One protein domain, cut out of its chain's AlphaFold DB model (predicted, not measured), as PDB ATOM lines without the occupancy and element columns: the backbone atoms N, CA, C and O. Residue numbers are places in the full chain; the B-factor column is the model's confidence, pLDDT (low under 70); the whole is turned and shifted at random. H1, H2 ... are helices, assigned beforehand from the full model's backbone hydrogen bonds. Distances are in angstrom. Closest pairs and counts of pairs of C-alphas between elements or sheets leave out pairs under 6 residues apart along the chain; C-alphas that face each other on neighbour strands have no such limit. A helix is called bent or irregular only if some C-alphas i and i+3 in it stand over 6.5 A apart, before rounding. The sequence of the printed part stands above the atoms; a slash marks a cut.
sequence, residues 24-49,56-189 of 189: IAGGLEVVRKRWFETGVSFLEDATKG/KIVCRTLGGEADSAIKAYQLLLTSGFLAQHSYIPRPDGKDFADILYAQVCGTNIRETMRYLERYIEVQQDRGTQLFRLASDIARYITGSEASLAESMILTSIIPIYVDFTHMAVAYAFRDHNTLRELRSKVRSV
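AT A GLANCE: This is residues 24 to 49 and 56 to 189 of the 189 residues of an uncharacterized protein of Deltaproteobacteria bacterium (UniProt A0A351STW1). Helices are packed round H2 in the middle: H1 and H5b, side by side, cross it on one side, while H3a, H3b and H4 pack round the rest of it. H6 folds back along H5b, away from H2. The 160 printed residues hold six named helices, H1 to H6 along the chain, and no named strand: all helix, packing part aligned, part crossed. The whole is compact, radius of gyration of the C-alphas 15.7 A, spanning 48 by 37 by 28 A.

HOW THE PARTS SIT: H1, residues 24 to 46, touches H2, residues 64 to 85, with residues 28 to 32 alone, at a steep tilt of 55 degrees; the closest C-alphas, of Arg 32 and Ile 70, are 6.5 A apart. H3, residues 90 to 120, was assigned as one helix by its hydrogen bonds but is bent, C-alphas 104 and 107 being 9.4 A apart; its arms are H3a, residues 90 to 104, and H3b, residues 107 to 120. Both arms are irregular: C-alphas 91 and 94 are 7.4 A apart, C-alphas 107 and 110 8.0 A. H2 and H3a form a hairpin, closest at the C-alphas of Lys 71 and Val 104, 7.0 A. H3b touches H2 at a steep tilt of 63 degrees, closest at the C-alphas of Ser 68 and Thr 112, 4.6 A. H4, residues 126 to 142, touches H2 at a shallow tilt of 27 degrees, opposite ways, closest at the C-alphas of Ala 66 and Ile 137, 5.1 A. H5, residues 148 to 172, also assigned as one helix by its hydrogen bonds, is bent, C-alphas 156 and 159 being 7.2 A apart; its arms are H5a, residues 148 to 156, and H5b, residues 159 to 172. H5a touches H4, closest at the C-alphas of Ala 134 and Ser 151, 4.9 A. H5b touches H1 at a shallow tilt of 18 degrees, opposite ways, closest at the C-alphas of Gly 27 and Ala 168, 5.0 A. H5b and H6, residues 176 to 187, form a hairpin, closest at the C-alphas of Met 167 and Leu 179, 5.8 A; H6 and H2 are apart. Every O i to N i+4 pair is within hydrogen-bond range in H1, H2, H4, H5a, H5b and H6; in H3a 9 of 11 are, in H3b 9 of 10.

IN THESE COORDINATES: H1 begins at C-alpha 24, (-34.736, 47.752, -33.187), and is 32.7 A long; H2 is 31.7 A, H4 23.9 A. H6 ends at C-alpha 187, (-44.863, 30.772, -43.213).

THE WHOLE: The C-alphas farthest apart, of Gly 49 and Pro 91, are 52.6 A apart. Residues 50 to 55 are not printed; C-alphas 49 and 56 are 14.9 A apart across the cut. The links printed whole are tight. Residues 188 to 189 have pLDDT under 70.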
ATOM      1  N   ILE A  24     -35.496  49.000 -33.033       98.56
ATOM      2  CA  ILE A  24     -34.736  47.752 -33.187       98.56
ATOM      3  C   ILE A  24     -34.558  47.089 -31.823       98.56
ATOM      4  O   ILE A  24     -34.914  45.924 -31.671       98.56
ATOM      5  N   ALA A  25     -34.042  47.804 -30.821       98.62
ATOM      6  CA  ALA A  25     -33.769  47.240 -29.501       98.62
ATOM      7  C   ALA A  25     -35.027  46.645 -28.844       98.62
ATOM      8  O   ALA A  25     -34.961  45.534 -28.302       98.62
ATOM      9  N   GLY A  26     -36.170  47.333 -28.959       98.56
ATOM     10  CA  GLY A  26     -37.470  46.853 -28.488       98.56
ATOM     11  C   GLY A  26     -37.963  45.624 -29.256       98.56
ATOM     12  O   GLY A  26     -38.394  44.642 -28.648       98.56
ATOM     13  N   GLY A  27     -37.830  45.614 -30.586       98.44
ATOM     14  CA  GLY A  27     -38.151  44.440 -31.402       98.44
ATOM     15  C   GLY A  27     -37.280  43.229 -31.049       98.44
ATOM     16  O   GLY A  27     -37.797  42.133 -30.823       98.44
ATOM     17  N   LEU A  28     -35.967  43.436 -30.914       98.69
ATOM     18  CA  LEU A  28     -35.021  42.407 -30.484       98.69
ATOM     19  C   LEU A  28     -35.356  41.868 -29.092       98.69
ATOM     20  O   LEU A  28     -35.147  40.680 -28.850       98.69
ATOM     21  N   GLU A  29     -35.902  42.701 -28.198       98.62
ATOM     22  CA  GLU A  29     -36.335  42.290 -26.859       98.62
ATOM     23  C   GLU A  29     -37.459  41.274 -26.880       98.62
ATOM     24  O   GLU A  29     -37.380  40.233 -26.224       98.62
ATOM     25  N   VAL A  30     -38.489  41.564 -27.666       98.44
ATOM     26  CA  VAL A  30     -39.615  40.651 -27.837       98.44
ATOM     27  C   VAL A  30     -39.130  39.328 -28.429       98.44
ATOM     28  O   VAL A  30     -39.528  38.259 -27.962       98.44
ATOM     29  N   VAL A  31     -38.236  39.389 -29.421       98.25
ATOM     30  CA  VAL A  31     -37.677  38.200 -30.076       98.25
ATOM     31  C   VAL A  31     -36.843  37.362 -29.104       98.25
ATOM     32  O   VAL A  31     -37.069  36.157 -29.026       98.25
ATOM     33  N   ARG A  32     -35.925  37.959 -28.325       98.12
ATOM     34  CA  ARG A  32     -35.050  37.200 -27.407       98.12
ATOM     35  C   ARG A  32     -35.810  36.549 -26.256       98.12
ATOM     36  O   ARG A  32     -35.500  35.414 -25.908       98.12
ATOM     37  N   LYS A  33     -36.832  37.221 -25.713       98.38
ATOM     38  CA  LYS A  33     -37.709  36.646 -24.678       98.38
ATOM     39  C   LYS A  33     -38.406  35.390 -25.197       98.38
ATOM     40  O   LYS A  33     -38.253  34.323 -24.612       98.38
ATOM     41  N   ARG A  34     -39.054  35.496 -26.364       97.94
ATOM     42  CA  ARG A  34     -39.723  34.358 -27.013       97.94
ATOM     43  C   ARG A  34     -38.757  33.242 -27.388       97.94
ATOM     44  O   ARG A  34     -39.110  32.079 -27.263       97.94
ATOM     45  N   TRP A  35     -37.561  33.580 -27.864       97.62
ATOM     46  CA  TRP A  35     -36.531  32.591 -28.178       97.62
ATOM     47  C   TRP A  35     -36.170  31.769 -26.949       97.62
ATOM     48  O   TRP A  35     -36.244  30.542 -26.982       97.62
ATOM     49  N   PHE A  36     -35.840  32.439 -25.850       98.44
ATOM     50  CA  PHE A  36     -35.481  31.761 -24.616       98.44
ATOM     51  C   PHE A  36     -36.625  30.886 -24.085       98.44
ATOM     52  O   PHE A  36     -36.405  29.716 -23.783       98.44
ATOM     53  N   GLU A  37     -37.848  31.420 -24.036       98.25
ATOM     54  CA  GLU A  37     -39.048  30.687 -23.603       98.25
ATOM     55  C   GLU A  37     -39.284  29.420 -24.439       98.25
ATOM     56  O   GLU A  37     -39.508  28.343 -23.887       98.25
ATOM     57  N   THR A  38     -39.176  29.515 -25.766       97.56
ATOM     58  CA  THR A  38     -39.304  28.350 -26.654       97.56
ATOM     59  C   THR A  38     -38.173  27.347 -26.449       97.56
ATOM     60  O   THR A  38     -38.429  26.146 -26.455       97.56
ATOM     61  N   GLY A  39     -36.944  27.810 -26.206       97.31
ATOM     62  CA  GLY A  39     -35.821  26.937 -25.868       97.31
ATOM     63  C   GLY A  39     -36.056  26.147 -24.579       97.31
ATOM     64  O   GLY A  39     -35.861  24.933 -24.562       97.31
ATOM     65  N   VAL A  40     -36.548  26.812 -23.528       98.00
ATOM     66  CA  VAL A  40     -36.950  26.151 -22.275       98.00
ATOM     67  C   VAL A  40     -38.040  25.112 -22.543       98.00
ATOM     68  O   VAL A  40     -37.882  23.968 -22.127       98.00
ATOM     69  N   SER A  41     -39.095  25.472 -23.281       97.12
ATOM     70  CA  SER A  41     -40.190  24.548 -23.614       97.12
ATOM     71  C   SER A  41     -39.691  23.304 -24.347       97.12
ATOM     72  O   SER A  41     -40.064  22.192 -23.993       97.12
ATOM     73  N   PHE A  42     -38.810  23.471 -25.336       96.19
ATOM     74  CA  PHE A  42     -38.280  22.352 -26.119       96.19
ATOM     75  C   PHE A  42     -37.447  21.394 -25.263       96.19
ATOM     76  O   PHE A  42     -37.554  20.175 -25.410       96.19
ATOM     77  N   LEU A  43     -36.634  21.931 -24.350       95.81
ATOM     78  CA  LEU A  43     -35.883  21.105 -23.409       95.81
ATOM     79  C   LEU A  43     -36.816  20.397 -22.417       95.81
ATOM     80  O   LEU A  43     -36.600  19.223 -22.126       95.81
ATOM     81  N   GLU A  44     -37.866  21.063 -21.932       96.12
ATOM     82  CA  GLU A  44     -38.870  20.443 -21.059       96.12
ATOM     83  C   GLU A  44     -39.640  19.322 -21.771       96.12
ATOM     84  O   GLU A  44     -39.865  18.264 -21.181       96.12
ATOM     85  N   ASP A  45     -40.006  19.499 -23.037       95.12
ATOM     86  CA  ASP A  45     -40.710  18.476 -23.814       95.12
ATOM     87  C   ASP A  45     -39.823  17.257 -24.092       95.12
ATOM     88  O   ASP A  45     -40.287  16.114 -24.021       95.12
ATOM     89  N   ALA A  46     -38.516  17.467 -24.276       93.38
ATOM     90  CA  ALA A  46     -37.546  16.381 -24.404       93.38
ATOM     91  C   ALA A  46     -37.440  15.497 -23.142       93.38
ATOM     92  O   ALA A  46     -36.979  14.357 -23.232       93.38
ATOM     93  N   THR A  47     -37.905  15.972 -21.978       92.75
ATOM     94  CA  THR A  47     -37.981  15.164 -20.741       92.75
ATOM     95  C   THR A  47     -39.250  14.315 -20.629       92.75
ATOM     96  O   THR A  47     -39.340  13.471 -19.739       92.75
ATOM     97  N   LYS A  48     -40.234  14.520 -21.515       90.56
ATOM     98  CA  LYS A  48     -41.571  13.897 -21.440       90.56
ATOM     99  C   LYS A  48     -41.870  12.916 -22.580       90.56
ATOM    100  O   LYS A  48     -42.897  12.249 -22.532       90.56
ATOM    101  N   GLY A  49     -41.027  12.861 -23.612       81.44
ATOM    102  CA  GLY A  49     -41.247  12.019 -24.794       81.44
ATOM    103  C   GLY A  49     -41.012  10.520 -24.567       81.44
ATOM    104  O   GLY A  49     -40.601  10.094 -23.491       81.44
ATOM    105  N   LYS A  56     -32.026  18.503 -16.379       93.75
ATOM    106  CA  LYS A  56     -32.407  19.300 -15.211       93.75
ATOM    107  C   LYS A  56     -32.560  20.760 -15.627       93.75
ATOM    108  O   LYS A  56     -31.582  21.388 -15.994       93.75
ATOM    109  N   ILE A  57     -33.765  21.314 -15.506       95.50
ATOM    110  CA  ILE A  57     -34.043  22.728 -15.811       95.50
ATOM    111  C   ILE A  57     -34.009  23.555 -14.523       95.50
ATOM    112  O   ILE A  57     -34.903  23.424 -13.675       95.50
ATOM    113  N   VAL A  58     -33.003  24.422 -14.384       96.62
ATOM    114  CA  VAL A  58     -32.821  25.293 -13.207       96.62
ATOM    115  C   VAL A  58     -33.238  26.741 -13.460       96.62
ATOM    116  O   VAL A  58     -33.751  27.378 -12.543       96.62
ATOM    117  N   CYS A  59     -33.106  27.244 -14.691       96.75
ATOM    118  CA  CYS A  59     -33.484  28.610 -15.061       96.75
ATOM    119  C   CYS A  59     -34.593  28.598 -16.119       96.75
ATOM    120  O   CYS A  59     -34.410  28.074 -17.214       96.75
ATOM    121  N   ARG A  60     -35.737  29.217 -15.801       97.62
ATOM    122  CA  ARG A  60     -36.901  29.350 -16.708       97.62
ATOM    123  C   ARG A  60     -37.145  30.770 -17.196       97.62
ATOM    124  O   ARG A  60     -38.003  30.996 -18.038       97.62
ATOM    125  N   THR A  61     -36.396  31.730 -16.670       97.38
ATOM    126  CA  THR A  61     -36.515  33.142 -17.021       97.38
ATOM    127  C   THR A  61     -35.229  33.628 -17.669       97.38
ATOM    128  O   THR A  61     -34.122  33.297 -17.232       97.38
ATOM    129  N   LEU A  62     -35.385  34.424 -18.724       98.06
ATOM    130  CA  LEU A  62     -34.261  35.038 -19.415       98.06
ATOM    131  C   LEU A  62     -33.537  36.011 -18.477       98.06
ATOM    132  O   LEU A  62     -34.161  36.881 -17.868       98.06
ATOM    133  N   GLY A  63     -32.216  35.884 -18.396       95.69
ATOM    134  CA  GLY A  63     -31.367  36.757 -17.598       95.69
ATOM    135  C   GLY A  63     -29.890  36.406 -17.738       95.69
ATOM    136  O   GLY A  63     -29.517  35.533 -18.525       95.69
ATOM    137  N   GLY A  64     -29.058  37.117 -16.973       94.50
ATOM    138  CA  GLY A  64     -27.629  36.838 -16.814       94.50
ATOM    139  C   GLY A  64     -26.876  36.598 -18.127       94.50
ATOM    140  O   GLY A  64     -26.945  37.389 -19.072       94.50
ATOM    141  N   GLU A  65     -26.138  35.490 -18.157       95.12
ATOM    142  CA  GLU A  65     -25.317  35.079 -19.297       95.12
ATOM    143  C   GLU A  65     -26.142  34.775 -20.556       95.12
ATOM    144  O   GLU A  65     -25.728  35.164 -21.645       95.12
ATOM    145  N   ALA A  66     -27.326  34.162 -20.434       97.69
ATOM    146  CA  ALA A  66     -28.163  33.852 -21.597       97.69
ATOM    147  C   ALA A  66     -28.686  35.111 -22.303       97.69
ATOM    148  O   ALA A  66     -28.692  35.164 -23.534       97.69
ATOM    149  N   ASP A  67     -29.092  36.138 -21.549       98.44
ATOM    150  CA  ASP A  67     -29.511  37.421 -22.134       98.44
ATOM    151  C   ASP A  67     -28.352  38.091 -22.881       98.44
ATOM    152  O   ASP A  67     -28.524  38.557 -24.008       98.44
ATOM    153  N   SER A  68     -27.151  38.069 -22.299       98.50
ATOM    154  CA  SER A  68     -25.949  38.632 -22.929       98.50
ATOM    155  C   SER A  68     -25.545  37.861 -24.192       98.50
ATOM    156  O   SER A  68     -25.251  38.479 -25.216       98.50
ATOM    157  N   ALA A  69     -25.603  36.527 -24.159       98.38
ATOM    158  CA  ALA A  69     -25.328  35.657 -25.300       98.38
ATOM    159  C   ALA A  69     -26.311  35.894 -26.460       98.38
ATOM    160  O   ALA A  69     -25.897  36.128 -27.598       98.38
ATOM    161  N   ILE A  70     -27.621  35.915 -26.184       98.56
ATOM    162  CA  ILE A  70     -28.627  36.154 -27.228       98.56
ATOM    163  C   ILE A  70     -28.495  37.572 -27.796       98.56
ATOM    164  O   ILE A  70     -28.520  37.733 -29.018       98.56
ATOM    165  N   LYS A  71     -28.293  38.597 -26.953       98.69
ATOM    166  CA  LYS A  71     -28.052  39.976 -27.418       98.69
ATOM    167  C   LYS A  71     -26.840  40.056 -28.337       98.69
ATOM    168  O   LYS A  71     -26.940  40.644 -29.409       98.69
ATOM    169  N   ALA A  72     -25.725  39.438 -27.952       98.50
ATOM    170  CA  ALA A  72     -24.510  39.418 -28.759       98.50
ATOM    171  C   ALA A  72     -24.761  38.812 -30.142       98.50
ATOM    172  O   ALA A  72     -24.384  39.388 -31.162       98.50
ATOM    173  N   TYR A  73     -25.471  37.685 -30.189       98.31
ATOM    174  CA  TYR A  73     -25.818  37.056 -31.456       98.31
ATOM    175  C   TYR A  73     -26.773  37.913 -32.296       98.31
ATOM    176  O   TYR A  73     -26.558  38.092 -33.494       98.31
ATOM    177  N   GLN A  74     -27.797  38.511 -31.679       98.50
ATOM    178  CA  GLN A  74     -28.709  39.429 -32.365       98.50
ATOM    179  C   GLN A  74     -27.987  40.662 -32.919       98.50
ATOM    180  O   GLN A  74     -28.320  41.102 -34.021       98.50
ATOM    181  N   LEU A  75     -26.995  41.208 -32.206       98.38
ATOM    182  CA  LEU A  75     -26.168  42.314 -32.694       98.38
ATOM    183  C   LEU A  75     -25.339  41.897 -33.908       98.38
ATOM    184  O   LEU A  75     -25.322  42.629 -34.896       98.38
ATOM    185  N   LEU A  76     -24.734  40.706 -33.885       97.00
ATOM    186  CA  LEU A  76     -24.004  40.168 -35.033       97.00
ATOM    187  C   LEU A  76     -24.902  40.043 -36.276       97.00
ATOM    188  O   LEU A  76     -24.543  40.520 -37.356       97.00
ATOM    189  N   LEU A  77     -26.086  39.444 -36.113       97.12
ATOM    190  CA  LEU A  77     -27.079  39.312 -37.183       97.12
ATOM    191  C   LEU A  77     -27.532  40.680 -37.696       97.12
ATOM    192  O   LEU A  77     -27.563  40.918 -38.901       97.12
ATOM    193  N   THR A  78     -27.837  41.597 -36.778       97.94
ATOM    194  CA  THR A  78     -28.297  42.949 -37.105       97.94
ATOM    195  C   THR A  78     -27.235  43.709 -37.889       97.94
ATOM    196  O   THR A  78     -27.548  44.269 -38.936       97.94
ATOM    197  N   SER A  79     -25.972  43.681 -37.456       95.19
ATOM    198  CA  SER A  79     -24.861  44.321 -38.168       95.19
ATOM    199  C   SER A  79     -24.695  43.772 -39.589       95.19
ATOM    200  O   SER A  79     -24.573  44.554 -40.536       95.19
ATOM    201  N   GLY A  80     -24.753  42.446 -39.764       93.81
ATOM    202  CA  GLY A  80     -24.712  41.823 -41.090       93.81
ATOM    203  C   GLY A  80     -25.890  42.243 -41.974       93.81
ATOM    204  O   GLY A  80     -25.703  42.603 -43.137       93.81
ATOM    205  N   PHE A  81     -27.095  42.267 -41.406       96.12
ATOM    206  CA  PHE A  81     -28.323  42.605 -42.120       96.12
ATOM    207  C   PHE A  81     -28.380  44.080 -42.545       96.12
ATOM    208  O   PHE A  81     -28.684  44.380 -43.701       96.12
ATOM    209  N   LEU A  82     -28.005  45.002 -41.648       95.44
ATOM    210  CA  LEU A  82     -27.870  46.435 -41.941       95.44
ATOM    211  C   LEU A  82     -26.924  46.669 -43.129       95.44
ATOM    212  O   LEU A  82     -27.242  47.447 -44.032       95.44
ATOM    213  N   ALA A  83     -25.779  45.973 -43.147       92.31
ATOM    214  CA  ALA A  83     -24.792  46.078 -44.218       92.31
ATOM    215  C   ALA A  83     -25.305  45.488 -45.541       92.31
ATOM    216  O   ALA A  83     -25.176  46.126 -46.590       92.31
ATOM    217  N   GLN A  84     -25.929  44.305 -45.500       93.50
ATOM    218  CA  GLN A  84     -26.483  43.629 -46.677       93.50
ATOM    219  C   GLN A  84     -27.563  44.470 -47.370       93.50
ATOM    220  O   GLN A  84     -27.593  44.544 -48.600       93.50
ATOM    221  N   HIS A  85     -28.421  45.131 -46.591       93.38
ATOM    222  CA  HIS A  85     -29.504  45.968 -47.110       93.38
ATOM    223  C   HIS A  85     -29.099  47.435 -47.311       93.38
ATOM    224  O   HIS A  85     -29.881  48.222 -47.839       93.38
ATOM    225  N   SER A  86     -27.860  47.806 -46.956       92.44
ATOM    226  CA  SER A  86     -27.350  49.182 -47.057       92.44
ATOM    227  C   SER A  86     -28.252  50.212 -46.362       92.44
ATOM    228  O   SER A  86     -28.411  51.335 -46.846       92.44
ATOM    229  N   TYR A  87     -28.844  49.821 -45.230       92.81
ATOM    230  CA  TYR A  87     -29.746  50.669 -44.450       92.81
ATOM    231  C   TYR A  87     -29.039  51.892 -43.857       92.81
ATOM    232  O   TYR A  87     -29.644  52.956 -43.740       92.81
ATOM    233  N   ILE A  88     -27.747  51.754 -43.553       93.12
ATOM    234  CA  ILE A  88     -26.869  52.832 -43.096       93.12
ATOM    235  C   ILE A  88     -25.687  52.947 -44.075       93.12
ATOM    236  O   ILE A  88     -25.127  51.918 -44.475       93.12
ATOM    237  N   PRO A  89     -25.298  54.161 -44.511       87.69
ATOM    238  CA  PRO A  89     -24.086  54.356 -45.303       87.69
ATOM    239  C   PRO A  89     -22.841  53.818 -44.587       87.69
ATOM    240  O   PRO A  89     -22.712  53.929 -43.376       87.69
ATOM    241  N   ARG A  90     -21.876  53.263 -45.334       85.56
ATOM    242  CA  ARG A  90     -20.653  52.690 -44.734       85.56
ATOM    243  C   ARG A  90     -19.874  53.653 -43.819       85.56
ATOM    244  O   ARG A  90     -19.453  53.180 -42.767       85.56
ATOM    245  N   PRO A  91     -19.677  54.943 -44.166       88.81
ATOM    246  CA  PRO A  91     -18.966  55.883 -43.290       88.81
ATOM    247  C   PRO A  91     -19.649  56.074 -41.930       88.81
ATOM    248  O   PRO A  91     -18.978  56.255 -40.923       88.81
ATOM    249  N   ASP A  92     -20.973  55.947 -41.917       91.38
ATOM    250  CA  ASP A  92     -21.858  56.218 -40.784       91.38
ATOM    251  C   ASP A  92     -22.105  54.976 -39.909       91.38
ATOM    252  O   ASP A  92     -22.714  55.047 -38.840       91.38
ATOM    253  N   GLY A  93     -21.657  53.803 -40.371       90.94
ATOM    254  CA  GLY A  93     -21.998  52.520 -39.765       90.94
ATOM    255  C   GLY A  93     -21.518  52.375 -38.322       90.94
ATOM    256  O   GLY A  93     -22.225  51.778 -37.512       90.94
ATOM    257  N   LYS A  94     -20.349  52.939 -37.990       92.81
ATOM    258  CA  LYS A  94     -19.801  52.886 -36.630       92.81
ATOM    259  C   LYS A  94     -20.671  53.678 -35.653       92.81
ATOM    260  O   LYS A  94     -21.050  53.148 -34.616       92.81
ATOM    261  N   ASP A  95     -21.019  54.910 -36.002       94.25
ATOM    262  CA  ASP A  95     -21.776  55.796 -35.115       94.25
ATOM    263  C   ASP A  95     -23.193  55.261 -34.876       94.25
ATOM    264  O   ASP A  95     -23.686  55.258 -33.747       94.25
ATOM    265  N   PHE A  96     -23.830  54.716 -35.918       95.94
ATOM    266  CA  PHE A  96     -25.105  54.020 -35.758       95.94
ATOM    267  C   PHE A  96     -24.977  52.774 -34.866       95.94
ATOM    268  O   PHE A  96     -25.838  52.533 -34.015       95.94
ATOM    269  N   ALA A  97     -23.913  51.980 -35.047       94.94
ATOM    270  CA  ALA A  97     -23.668  50.786 -34.242       94.94
ATOM    271  C   ALA A  97     -23.457  51.131 -32.762       94.94
ATOM    272  O   ALA A  97     -24.051  50.468 -31.918       94.94
ATOM    273  N   ASP A  98     -22.711  52.191 -32.444       95.25
ATOM    274  CA  ASP A  98     -22.489  52.630 -31.061       95.25
ATOM    275  C   ASP A  98     -23.817  52.976 -30.362       95.25
ATOM    276  O   ASP A  98     -24.072  52.527 -29.239       95.25
ATOM    277  N   ILE A  99     -24.710  53.705 -31.048       96.75
ATOM    278  CA  ILE A  99     -26.052  54.023 -30.533       96.75
ATOM    279  C   ILE A  99     -26.865  52.740 -30.342       96.75
ATOM    280  O   ILE A  99     -27.453  52.528 -29.282       96.75
ATOM    281  N   LEU A 100     -26.905  51.872 -31.356       97.88
ATOM    282  CA  LEU A 100     -27.654  50.619 -31.291       97.88
ATOM    283  C   LEU A 100     -27.157  49.713 -30.156       97.88
ATOM    284  O   LEU A 100     -27.968  49.150 -29.422       97.88
ATOM    285  N   TYR A 101     -25.843  49.580 -29.993       97.38
ATOM    286  CA  TYR A 101     -25.239  48.703 -28.995       97.38
ATOM    287  C   TYR A 101     -25.544  49.222 -27.590       97.38
ATOM    288  O   TYR A 101     -25.931  48.437 -26.726       97.38
ATOM    289  N   ALA A 102     -25.489  50.540 -27.378       96.44
ATOM    290  CA  ALA A 102     -25.913  51.144 -26.119       96.44
ATOM    291  C   ALA A 102     -27.387  50.829 -25.792       96.44
ATOM    292  O   ALA A 102     -27.692  50.443 -24.662       96.44
ATOM    293  N   GLN A 103     -28.287  50.921 -26.780       97.50
ATOM    294  CA  GLN A 103     -29.719  50.635 -26.600       97.50
ATOM    295  C   GLN A 103     -30.004  49.149 -26.326       97.50
ATOM    296  O   GLN A 103     -30.835  48.820 -25.482       97.50
ATOM    297  N   VAL A 104     -29.320  48.232 -27.016       97.94
ATOM    298  CA  VAL A 104     -29.539  46.782 -26.860       97.94
ATOM    299  C   VAL A 104     -28.910  46.251 -25.573       97.94
ATOM    300  O   VAL A 104     -29.513  45.436 -24.867       97.94
ATOM    301  N   CYS A 105     -27.687  46.679 -25.268       97.00
ATOM    302  CA  CYS A 105     -26.918  46.124 -24.163       97.00
ATOM    303  C   CYS A 105     -27.250  46.762 -22.813       97.00
ATOM    304  O   CYS A 105     -27.185  46.071 -21.790       97.00
ATOM    305  N   GLY A 106     -27.570  48.060 -22.792       93.75
ATOM    306  CA  GLY A 106     -27.697  48.831 -21.558       93.75
ATOM    307  C   GLY A 106     -26.452  48.685 -20.677       93.75
ATOM    308  O   GLY A 106     -25.317  48.793 -21.141       93.75
ATOM    309  N   THR A 107     -26.655  48.366 -19.398       93.38
ATOM    310  CA  THR A 107     -25.567  48.182 -18.420       93.38
ATOM    311  C   THR A 107     -24.712  46.934 -18.662       93.38
ATOM    312  O   THR A 107     -23.617  46.835 -18.115       93.38
ATOM    313  N   ASN A 108     -25.167  45.992 -19.497       94.62
ATOM    314  CA  ASN A 108     -24.493  44.708 -19.738       94.62
ATOM    315  C   ASN A 108     -23.608  44.722 -20.995       94.62
ATOM    316  O   ASN A 108     -23.293  43.666 -21.547       94.62
ATOM    317  N   ILE A 109     -23.201  45.904 -21.476       95.88
ATOM    318  CA  ILE A 109     -22.410  46.039 -22.709       95.88
ATOM    319  C   ILE A 109     -21.111  45.243 -22.666       95.88
ATOM    320  O   ILE A 109     -20.834  44.496 -23.595       95.88
ATOM    321  N   ARG A 110     -20.361  45.300 -21.561       96.00
ATOM    322  CA  ARG A 110     -19.084  44.584 -21.444       96.00
ATOM    323  C   ARG A 110     -19.252  43.074 -21.608       96.00
ATOM    324  O   ARG A 110     -18.501  42.446 -22.346       96.00
ATOM    325  N   GLU A 111     -20.250  42.514 -20.936       97.00
ATOM    326  CA  GLU A 111     -20.540  41.084 -20.988       97.00
ATOM    327  C   GLU A 111     -21.050  40.672 -22.375       97.00
ATOM    328  O   GLU A 111     -20.579  39.699 -22.955       97.00
ATOM    329  N   THR A 112     -21.940  41.474 -22.963       98.12
ATOM    330  CA  THR A 112     -22.451  41.240 -24.322       98.12
ATOM    331  C   THR A 112     -21.322  41.256 -25.358       98.12
ATOM    332  O   THR A 112     -21.267  40.385 -26.225       98.12
ATOM    333  N   MET A 113     -20.383  42.202 -25.257       97.56
ATOM    334  CA  MET A 113     -19.257  42.300 -26.191       97.56
ATOM    335  C   MET A 113     -18.315  41.093 -26.092       97.56
ATOM    336  O   MET A 113     -17.853  40.610 -27.120       97.56
ATOM    337  N   ARG A 114     -18.122  40.527 -24.891       97.94
ATOM    338  CA  ARG A 114     -17.356  39.282 -24.703       97.94
ATOM    339  C   ARG A 114     -17.957  38.111 -25.487       97.94
ATOM    340  O   ARG A 114     -17.230  37.344 -26.115       97.94
ATOM    341  N   TYR A 115     -19.283  37.961 -25.473       98.38
ATOM    342  CA  TYR A 115     -19.959  36.953 -26.300       98.38
ATOM    343  C   TYR A 115     -19.874  37.280 -27.792       98.38
ATOM    344  O   TYR A 115     -19.660  36.378 -28.602       98.38
ATOM    345  N   LEU A 116     -20.005  38.557 -28.163       97.81
ATOM    346  CA  LEU A 116     -19.938  38.984 -29.560       97.81
ATOM    347  C   LEU A 116     -18.582  38.633 -30.180       97.81
ATOM    348  O   LEU A 116     -18.547  38.033 -31.252       97.81
ATOM    349  N   GLU A 117     -17.483  38.928 -29.483       97.50
ATOM    350  CA  GLU A 117     -16.124  38.557 -29.894       97.50
ATOM    351  C   GLU A 117     -16.004  37.043 -30.116       97.50
ATOM    352  O   GLU A 117     -15.621  36.610 -31.206       97.50
ATOM    353  N   ARG A 118     -16.460  36.228 -29.151       97.62
ATOM    354  CA  ARG A 118     -16.480  34.756 -29.265       97.62
ATOM    355  C   ARG A 118     -17.269  34.251 -30.476       97.62
ATOM    356  O   ARG A 118     -16.959  33.182 -31.002       97.62
ATOM    357  N   TYR A 119     -18.318  34.950 -30.902       97.25
ATOM    358  CA  TYR A 119     -19.100  34.559 -32.080       97.25
ATOM    359  C   TYR A 119     -18.478  35.048 -33.390       97.25
ATOM    360  O   TYR A 119     -18.612  34.364 -34.407       97.25
ATOM    361  N   ILE A 120     -17.773  36.183 -33.367       96.25
ATOM    362  CA  ILE A 120     -17.019  36.710 -34.512       96.25
ATOM    363  C   ILE A 120     -15.816  35.818 -34.839       96.25
ATOM    364  O   ILE A 120     -15.576  35.544 -36.015       96.25
ATOM    365  N   GLU A 121     -15.109  35.298 -33.830       96.88
ATOM    366  CA  GLU A 121     -13.963  34.381 -34.003       96.88
ATOM    367  C   GLU A 121     -14.250  33.215 -34.960       96.88
ATOM    368  O   GLU A 121     -13.372  32.767 -35.693       96.88
ATOM    369  N   VAL A 122     -15.490  32.721 -34.949       95.50
ATOM    370  CA  VAL A 122     -15.941  31.576 -35.748       95.50
ATOM    371  C   VAL A 122     -16.977  31.974 -36.797       95.50
ATOM    372  O   VAL A 122     -17.725  31.130 -37.273       95.50
ATOM    373  N   GLN A 123     -17.038  33.248 -37.193       91.81
ATOM    374  CA  GLN A 123     -18.066  33.752 -38.114       91.81
ATOM    375  C   GLN A 123     -18.076  33.039 -39.478       91.81
ATOM    376  O   GLN A 123     -19.120  32.971 -40.124       91.81
ATOM    377  N   GLN A 124     -16.935  32.501 -39.913       92.00
ATOM    378  CA  GLN A 124     -16.832  31.732 -41.159       92.00
ATOM    379  C   GLN A 124     -17.425  30.317 -41.040       92.00
ATOM    380  O   GLN A 124     -17.769  29.713 -42.053       92.00
ATOM    381  N   ASP A 125     -17.585  29.799 -39.819       95.00
ATOM    382  CA  ASP A 125     -18.219  28.515 -39.533       95.00
ATOM    383  C   ASP A 125     -19.532  28.726 -38.772       95.00
ATOM    384  O   ASP A 125     -19.610  28.745 -37.537       95.00
ATOM    385  N   ARG A 126     -20.610  28.842 -39.553       90.88
ATOM    386  CA  ARG A 126     -21.962  29.018 -39.024       90.88
ATOM    387  C   ARG A 126     -22.385  27.871 -38.102       90.88
ATOM    388  O   ARG A 126     -23.118  28.126 -37.150       90.88
ATOM    389  N   GLY A 127     -21.945  26.637 -38.357       93.06
ATOM    390  CA  GLY A 127     -22.292  25.485 -37.524       93.06
ATOM    391  C   GLY A 127     -21.714  25.629 -36.119       93.06
ATOM    392  O   GLY A 127     -22.451  25.564 -35.133       93.06
ATOM    393  N   THR A 128     -20.418  25.936 -36.036       95.12
ATOM    394  CA  THR A 128     -19.742  26.192 -34.757       95.12
ATOM    395  C   THR A 128     -20.331  27.399 -34.031       95.12
ATOM    396  O   THR A 128     -20.528  27.352 -32.816       95.12
ATOM    397  N   GLN A 129     -20.663  28.471 -34.750       94.94
ATOM    398  CA  GLN A 129     -21.275  29.656 -34.150       94.94
ATOM    399  C   GLN A 129     -22.639  29.351 -33.509       94.94
ATOM    400  O   GLN A 129     -22.877  29.730 -32.360       94.94
ATOM    401  N   LEU A 130     -23.516  28.637 -34.227       94.81
ATOM    402  CA  LEU A 130     -24.826  28.219 -33.717       94.81
ATOM    403  C   LEU A 130     -24.684  27.295 -32.506       94.81
ATOM    404  O   LEU A 130     -25.379  27.481 -31.509       94.81
ATOM    405  N   PHE A 131     -23.748  26.347 -32.571       95.38
ATOM    406  CA  PHE A 131     -23.486  25.427 -31.473       95.38
ATOM    407  C   PHE A 131     -22.970  26.143 -30.216       95.38
ATOM    408  O   PHE A 131     -23.415  25.824 -29.113       95.38
ATOM    409  N   ARG A 132     -22.071  27.133 -30.361       96.19
ATOM    410  CA  ARG A 132     -21.587  27.954 -29.234       96.19
ATOM    411  C   ARG A 132     -22.748  28.674 -28.552       96.19
ATOM    412  O   ARG A 132     -22.904  28.539 -27.343       96.19
ATOM    413  N   LEU A 133     -23.590  29.361 -29.327       97.50
ATOM    414  CA  LEU A 133     -24.763  30.051 -28.793       97.50
ATOM    415  C   LEU A 133     -25.729  29.088 -28.096       97.50
ATOM    416  O   LEU A 133     -26.153  29.347 -26.972       97.50
ATOM    417  N   ALA A 134     -26.064  27.973 -28.749       97.56
ATOM    418  CA  ALA A 134     -26.949  26.965 -28.179       97.56
ATOM    419  C   ALA A 134     -26.400  26.418 -26.855       97.56
ATOM    420  O   ALA A 134     -27.152  26.283 -25.896       97.56
ATOM    421  N   SER A 135     -25.090  26.174 -26.782       97.06
ATOM    422  CA  SER A 135     -24.426  25.689 -25.569       97.06
ATOM    423  C   SER A 135     -24.411  26.739 -24.457       97.06
ATOM    424  O   SER A 135     -24.663  26.399 -23.305       97.06
ATOM    425  N   ASP A 136     -24.179  28.015 -24.783       97.56
ATOM    426  CA  ASP A 136     -24.233  29.111 -23.807       97.56
ATOM    427  C   ASP A 136     -25.651  29.243 -23.199       97.56
ATOM    428  O   ASP A 136     -25.798  29.391 -21.983       97.56
ATOM    429  N   ILE A 137     -26.703  29.133 -24.025       97.94
ATOM    430  CA  ILE A 137     -28.104  29.169 -23.569       97.94
ATOM    431  C   ILE A 137     -28.448  27.914 -22.756       97.94
ATOM    432  O   ILE A 137     -29.021  28.030 -21.673       97.94
ATOM    433  N   ALA A 138     -28.091  26.723 -23.250       97.44
ATOM    434  CA  ALA A 138     -28.344  25.458 -22.563       97.44
ATOM    435  C   ALA A 138     -27.695  25.452 -21.178       97.44
ATOM    436  O   ALA A 138     -28.387  25.193 -20.198       97.44
ATOM    437  N   ARG A 139     -26.419  25.850 -21.081       97.38
ATOM    438  CA  ARG A 139     -25.690  25.932 -19.811       97.38
ATOM    439  C   ARG A 139     -26.398  26.818 -18.794       97.38
ATOM    440  O   ARG A 139     -26.480  26.472 -17.620       97.38
ATOM    441  N   TYR A 140     -26.928  27.955 -19.236       97.88
ATOM    442  CA  TYR A 140     -27.697  28.834 -18.360       97.88
ATOM    443  C   TYR A 140     -29.019  28.194 -17.907       97.88
ATOM    444  O   TYR A 140     -29.369  28.286 -16.730       97.88
ATOM    445  N   ILE A 141     -29.745  27.533 -18.816       97.81
ATOM    446  CA  ILE A 141     -31.021  26.862 -18.514       97.81
ATOM    447  C   ILE A 141     -30.823  25.692 -17.543       97.81
ATOM    448  O   ILE A 141     -31.635  25.515 -16.630       97.81
ATOM    449  N   THR A 142     -29.767  24.897 -17.728       96.25
ATOM    450  CA  THR A 142     -29.535  23.653 -16.978       96.25
ATOM    451  C   THR A 142     -28.645  23.827 -15.750       96.25
ATOM    452  O   THR A 142     -28.713  23.031 -14.811       96.25
ATOM    453  N   GLY A 143     -27.875  24.917 -15.692       94.94
ATOM    454  CA  GLY A 143     -26.974  25.234 -14.582       94.94
ATOM    455  C   GLY A 143     -25.706  24.384 -14.556       94.94
ATOM    456  O   GLY A 143     -25.016  24.356 -13.539       94.94
ATOM    457  N   SER A 144     -25.413  23.674 -15.642       90.88
ATOM    458  CA  SER A 144     -24.230  22.833 -15.813       90.88
ATOM    459  C   SER A 144     -23.725  22.932 -17.244       90.88
ATOM    460  O   SER A 144     -24.427  23.448 -18.107       90.88
ATOM    461  N   GLU A 145     -22.525  22.424 -17.517       90.94
ATOM    462  CA  GLU A 145     -22.043  22.296 -18.896       90.94
ATOM    463  C   GLU A 145     -23.097  21.623 -19.784       90.94
ATOM    464  O   GLU A 145     -23.682  20.605 -19.406       90.94
ATOM    465  N   ALA A 146     -23.356  22.235 -20.940       87.44
ATOM    466  CA  ALA A 146     -24.404  21.798 -21.846       87.44
ATOM    467  C   ALA A 146     -24.024  20.467 -22.498       87.44
ATOM    468  O   ALA A 146     -22.936  20.324 -23.069       87.44
ATOM    469  N   SER A 147     -24.932  19.495 -22.457       92.50
ATOM    470  CA  SER A 147     -24.740  18.258 -23.211       92.50
ATOM    471  C   SER A 147     -24.938  18.495 -24.712       92.50
ATOM    472  O   SER A 147     -25.660  19.401 -25.135       92.50
ATOM    473  N   LEU A 148     -24.346  17.634 -25.548       92.50
ATOM    474  CA  LEU A 148     -24.548  17.693 -27.000       92.50
ATOM    475  C   LEU A 148     -26.040  17.644 -27.369       92.50
ATOM    476  O   LEU A 148     -26.473  18.365 -28.264       92.50
ATOM    477  N   ALA A 149     -26.830  16.828 -26.666       92.94
ATOM    478  CA  ALA A 149     -28.261  16.699 -26.916       92.94
ATOM    479  C   ALA A 149     -29.018  18.008 -26.631       92.94
ATOM    480  O   ALA A 149     -29.816  18.441 -27.460       92.94
ATOM    481  N   GLU A 150     -28.728  18.672 -25.508       94.38
ATOM    482  CA  GLU A 150     -29.328  19.966 -25.149       94.38
ATOM    483  C   GLU A 150     -28.990  21.043 -26.185       94.38
ATOM    484  O   GLU A 150     -29.883  21.718 -26.706       94.38
ATOM    485  N   SER A 151     -27.710  21.153 -26.556       95.38
ATOM    486  CA  SER A 151     -27.266  22.107 -27.573       95.38
ATOM    487  C   SER A 151     -27.887  21.818 -28.940       95.38
ATOM    488  O   SER A 151     -28.247  22.751 -29.657       95.38
ATOM    489  N   MET A 152     -28.064  20.549 -29.319       94.25
ATOM    490  CA  MET A 152     -28.731  20.182 -30.574       94.25
ATOM    491  C   MET A 152     -30.214  20.567 -30.581       94.25
ATOM    492  O   MET A 152     -30.682  21.133 -31.572       94.25
ATOM    493  N   ILE A 153     -30.933  20.316 -29.481       94.69
ATOM    494  CA  ILE A 153     -32.339  20.721 -29.329       94.69
ATOM    495  C   ILE A 153     -32.461  22.233 -29.526       94.69
ATOM    496  O   ILE A 153     -33.254  22.684 -30.354       94.69
ATOM    497  N   LEU A 154     -31.624  23.018 -28.845       96.31
ATOM    498  CA  LEU A 154     -31.664  24.475 -28.964       96.31
ATOM    499  C   LEU A 154     -31.182  24.984 -30.325       96.31
ATOM    500  O   LEU A 154     -31.715  25.973 -30.822       96.31
ATOM    501  N   THR A 155     -30.226  24.309 -30.965       95.56
ATOM    502  CA  THR A 155     -29.762  24.672 -32.316       95.56
ATOM    503  C   THR A 155     -30.902  24.599 -33.337       95.56
ATOM    504  O   THR A 155     -30.972  25.440 -34.234       95.56
ATOM    505  N   SER A 156     -31.825  23.641 -33.182       91.69
ATOM    506  CA  SER A 156     -32.931  23.426 -34.127       91.69
ATOM    507  C   SER A 156     -33.894  24.613 -34.247       91.69
ATOM    508  O   SER A 156     -34.450  24.841 -35.319       91.69
ATOM    509  N   ILE A 157     -34.042  25.412 -33.185       92.62
ATOM    510  CA  ILE A 157     -34.950  26.567 -33.172       92.62
ATOM    511  C   ILE A 157     -34.274  27.870 -33.607       92.62
ATOM    512  O   ILE A 157     -34.958  28.839 -33.906       92.62
ATOM    513  N   ILE A 158     -32.942  27.937 -33.674       93.94
ATOM    514  CA  ILE A 158     -32.237  29.195 -33.974       93.94
ATOM    515  C   ILE A 158     -32.635  29.801 -35.333       93.94
ATOM    516  O   ILE A 158     -32.861  31.014 -35.375       93.94
ATOM    517  N   PRO A 159     -32.765  29.033 -36.439       92.12
ATOM    518  CA  PRO A 159     -33.046  29.608 -37.755       92.12
ATOM    519  C   PRO A 159     -34.287  30.508 -37.805       92.12
ATOM    520  O   PRO A 159     -34.213  31.596 -38.373       92.12
ATOM    521  N   ILE A 160     -35.393  30.121 -37.158       93.06
ATOM    522  CA  ILE A 160     -36.614  30.944 -37.160       93.06
ATOM    523  C   ILE A 160     -36.415  32.264 -36.393       93.06
ATOM    524  O   ILE A 160     -36.923  33.309 -36.801       93.06
ATOM    525  N   TYR A 161     -35.605  32.265 -35.330       95.56
ATOM    526  CA  TYR A 161     -35.287  33.485 -34.579       95.56
ATOM    527  C   TYR A 161     -34.280  34.391 -35.288       95.56
ATOM    528  O   TYR A 161     -34.301  35.606 -35.060       95.56
ATOM    529  N   VAL A 162     -33.457  33.851 -36.196       95.38
ATOM    530  CA  VAL A 162     -32.679  34.675 -37.136       95.38
ATOM    531  C   VAL A 162     -33.625  35.489 -38.019       95.38
ATOM    532  O   VAL A 162     -33.472  36.705 -38.130       95.38
ATOM    533  N   ASP A 163     -34.652  34.851 -38.583       95.19
ATOM    534  CA  ASP A 163     -35.622  35.547 -39.430       95.19
ATOM    535  C   ASP A 163     -36.442  36.577 -38.641       95.19
ATOM    536  O   ASP A 163     -36.622  37.703 -39.111       95.19
ATOM    537  N   PHE A 164     -36.876  36.262 -37.416       97.25
ATOM    538  CA  PHE A 164     -37.558  37.243 -36.563       97.25
ATOM    539  C   PHE A 164     -36.663  38.422 -36.162       97.25
ATOM    540  O   PHE A 164     -37.143  39.557 -36.100       97.25
ATOM    541  N   THR A 165     -35.367  38.186 -35.951       98.06
ATOM    542  CA  THR A 165     -34.377  39.248 -35.717       98.06
ATOM    543  C   THR A 165     -34.296  40.181 -36.926       98.06
ATOM    544  O   THR A 165     -34.436  41.395 -36.781       98.06
ATOM    545  N   HIS A 166     -34.180  39.636 -38.139       98.12
ATOM    546  CA  HIS A 166     -34.184  40.439 -39.365       98.12
ATOM    547  C   HIS A 166     -35.505  41.190 -39.583       98.12
ATOM    548  O   HIS A 166     -35.494  42.339 -40.028       98.12
ATOM    549  N   MET A 167     -36.647  40.586 -39.230       97.94
ATOM    550  CA  MET A 167     -37.944  41.268 -39.294       97.94
ATOM    551  C   MET A 167     -38.003  42.476 -38.360       97.94
ATOM    552  O   MET A 167     -38.538  43.506 -38.763       97.94
ATOM    553  N   ALA A 168     -37.457  42.375 -37.144       98.00
ATOM    554  CA  ALA A 168     -37.398  43.507 -36.219       98.00
ATOM    555  C   ALA A 168     -36.610  44.681 -36.827       98.00
ATOM    556  O   ALA A 168     -37.073  45.820 -36.789       98.00
ATOM    557  N   VAL A 169     -35.475  44.392 -37.475       98.00
ATOM    558  CA  VAL A 169     -34.661  45.412 -38.153       98.00
ATOM    559  C   VAL A 169     -35.410  46.020 -39.341       98.00
ATOM    560  O   VAL A 169     -35.575  47.236 -39.405       98.00
ATOM    561  N   ALA A 170     -35.924  45.196 -40.258       97.25
ATOM    562  CA  ALA A 170     -36.659  45.678 -41.430       97.25
ATOM    563  C   ALA A 170     -37.901  46.504 -41.040       97.25
ATOM    564  O   ALA A 170     -38.242  47.478 -41.713       97.25
ATOM    565  N   TYR A 171     -38.558  46.155 -39.930       96.75
ATOM    566  CA  TYR A 171     -39.681  46.913 -39.388       96.75
ATOM    567  C   TYR A 171     -39.283  48.314 -38.930       96.75
ATOM    568  O   TYR A 171     -39.940  49.275 -39.332       96.75
ATOM    569  N   ALA A 172     -38.188  48.447 -38.177       96.94
ATOM    570  CA  ALA A 172     -37.691  49.747 -37.725       96.94
ATOM    571  C   ALA A 172     -37.331  50.681 -38.899       96.94
ATOM    572  O   ALA A 172     -37.575  51.885 -38.848       96.94
ATOM    573  N   PHE A 173     -36.836  50.121 -40.009       95.38
ATOM    574  CA  PHE A 173     -36.561  50.869 -41.244       95.38
ATOM    575  C   PHE A 173     -37.779  51.059 -42.159       95.38
ATOM    576  O   PHE A 173     -37.662  51.689 -43.210       95.38
ATOM    577  N   ARG A 174     -38.955  50.545 -41.774       94.81
ATOM    578  CA  ARG A 174     -40.185  50.552 -42.587       94.81
ATOM    579  C   ARG A 174     -40.001  49.898 -43.964       94.81
ATOM    580  O   ARG A 174     -40.672  50.258 -44.931       94.81
ATOM    581  N   ASP A 175     -39.121  48.903 -44.057       94.50
ATOM    582  CA  ASP A 175     -38.878  48.151 -45.286       94.50
ATOM    583  C   ASP A 175     -39.961  47.082 -45.488       94.50
ATOM    584  O   ASP A 175     -39.814  45.897 -45.177       94.50
ATOM    585  N   HIS A 176     -41.107  47.523 -46.006       93.88
ATOM    586  CA  HIS A 176     -42.266  46.662 -46.233       93.88
ATOM    587  C   HIS A 176     -42.005  45.522 -47.226       93.88
ATOM    588  O   HIS A 176     -42.665  44.483 -47.133       93.88
ATOM    589  N   ASN A 177     -41.069  45.697 -48.163       93.81
ATOM    590  CA  ASN A 177     -40.752  44.671 -49.154       93.81
ATOM    591  C   ASN A 177     -39.958  43.542 -48.502       93.81
ATOM    592  O   ASN A 177     -40.395  42.391 -48.546       93.81
ATOM    593  N   THR A 178     -38.870  43.874 -47.805       94.94
ATOM    594  CA  THR A 178     -38.079  42.875 -47.079       94.94
ATOM    595  C   THR A 178     -38.892  42.201 -45.973       94.94
ATOM    596  O   THR A 178     -38.827  40.982 -45.822       94.94
ATOM    597  N   LEU A 179     -39.766  42.932 -45.270       93.69
ATOM    598  CA  LEU A 179     -40.702  42.319 -44.320       93.69
ATOM    599  C   LEU A 179     -41.622  41.281 -44.969       93.69
ATOM    600  O   LEU A 179     -41.897  40.242 -44.366       93.69
ATOM    601  N   ARG A 180     -42.138  41.554 -46.173       93.56
ATOM    602  CA  ARG A 180     -43.017  40.619 -46.887       93.56
ATOM    603  C   ARG A 180     -42.266  39.341 -47.256       93.56
ATOM    604  O   ARG A 180     -42.797  38.257 -47.026       93.56
ATOM    605  N   GLU A 181     -41.044  39.475 -47.762       93.12
ATOM    606  CA  GLU A 181     -40.176  38.349 -48.130       93.12
ATOM    607  C   GLU A 181     -39.807  37.483 -46.919       93.12
ATOM    608  O   GLU A 181     -39.905  36.255 -46.970       93.12
ATOM    609  N   LEU A 182     -39.436  38.107 -45.797       93.00
ATOM    610  CA  LEU A 182     -39.149  37.382 -44.558       93.00
ATOM    611  C   LEU A 182     -40.403  36.652 -44.052       93.00
ATOM    612  O   LEU A 182     -40.328  35.494 -43.645       93.00
ATOM    613  N   ARG A 183     -41.582  37.290 -44.113       91.94
ATOM    614  CA  ARG A 183     -42.844  36.670 -43.669       91.94
ATOM    615  C   ARG A 183     -43.227  35.460 -44.507       91.94
ATOM    616  O   ARG A 183     -43.767  34.506 -43.952       91.94
ATOM    617  N   SER A 184     -42.970  35.478 -45.816       89.81
ATOM    618  CA  SER A 184     -43.222  34.301 -46.653       89.81
ATOM    619  C   SER A 184     -42.306  33.132 -46.300       89.81
ATOM    620  O   SER A 184     -42.783  32.004 -46.301       89.81
ATOM    621  N   LYS A 185     -41.041  33.392 -45.930       86.94
ATOM    622  CA  LYS A 185     -40.099  32.341 -45.506       86.94
ATOM    623  C   LYS A 185     -40.538  31.668 -44.208       86.94
ATOM    624  O   LYS A 185     -40.579  30.448 -44.137       86.94
ATOM    625  N   VAL A 186     -40.940  32.456 -43.212       85.25
ATOM    626  CA  VAL A 186     -41.393  31.905 -41.924       85.25
ATOM    627  C   VAL A 186     -42.696  31.113 -42.062       85.25
ATOM    628  O   VAL A 186     -42.874  30.123 -41.373       85.25
ATOM    629  N   ARG A 187     -43.605  31.505 -42.967       75.94
ATOM    630  CA  ARG A 187     -44.863  30.772 -43.213       75.94
ATOM    631  C   ARG A 187     -44.688  29.443 -43.951       75.94
ATOM    632  O   ARG A 187     -45.645  28.682 -44.016       75.94
ATOM    633  N   SER A 188     -43.531  29.211 -44.570       62.12
ATOM    634  CA  SER A 188     -43.228  27.963 -45.283       62.12
ATOM    635  C   SER A 188     -42.549  26.898 -44.416       62.12
ATOM    636  O   SER A 188     -42.210  25.839 -44.940       62.12
ATOM    637  N   VAL A 189     -42.332  27.194 -43.130       55.75
ATOM    638  CA  VAL A 189     -41.810  26.283 -42.099       55.75
ATOM    639  C   VAL A 189     -42.978  25.766 -41.272       55.75
ATOM    640  O   VAL A 189     -42.978  24.553 -40.978       55.75
TER     641      VAL A 189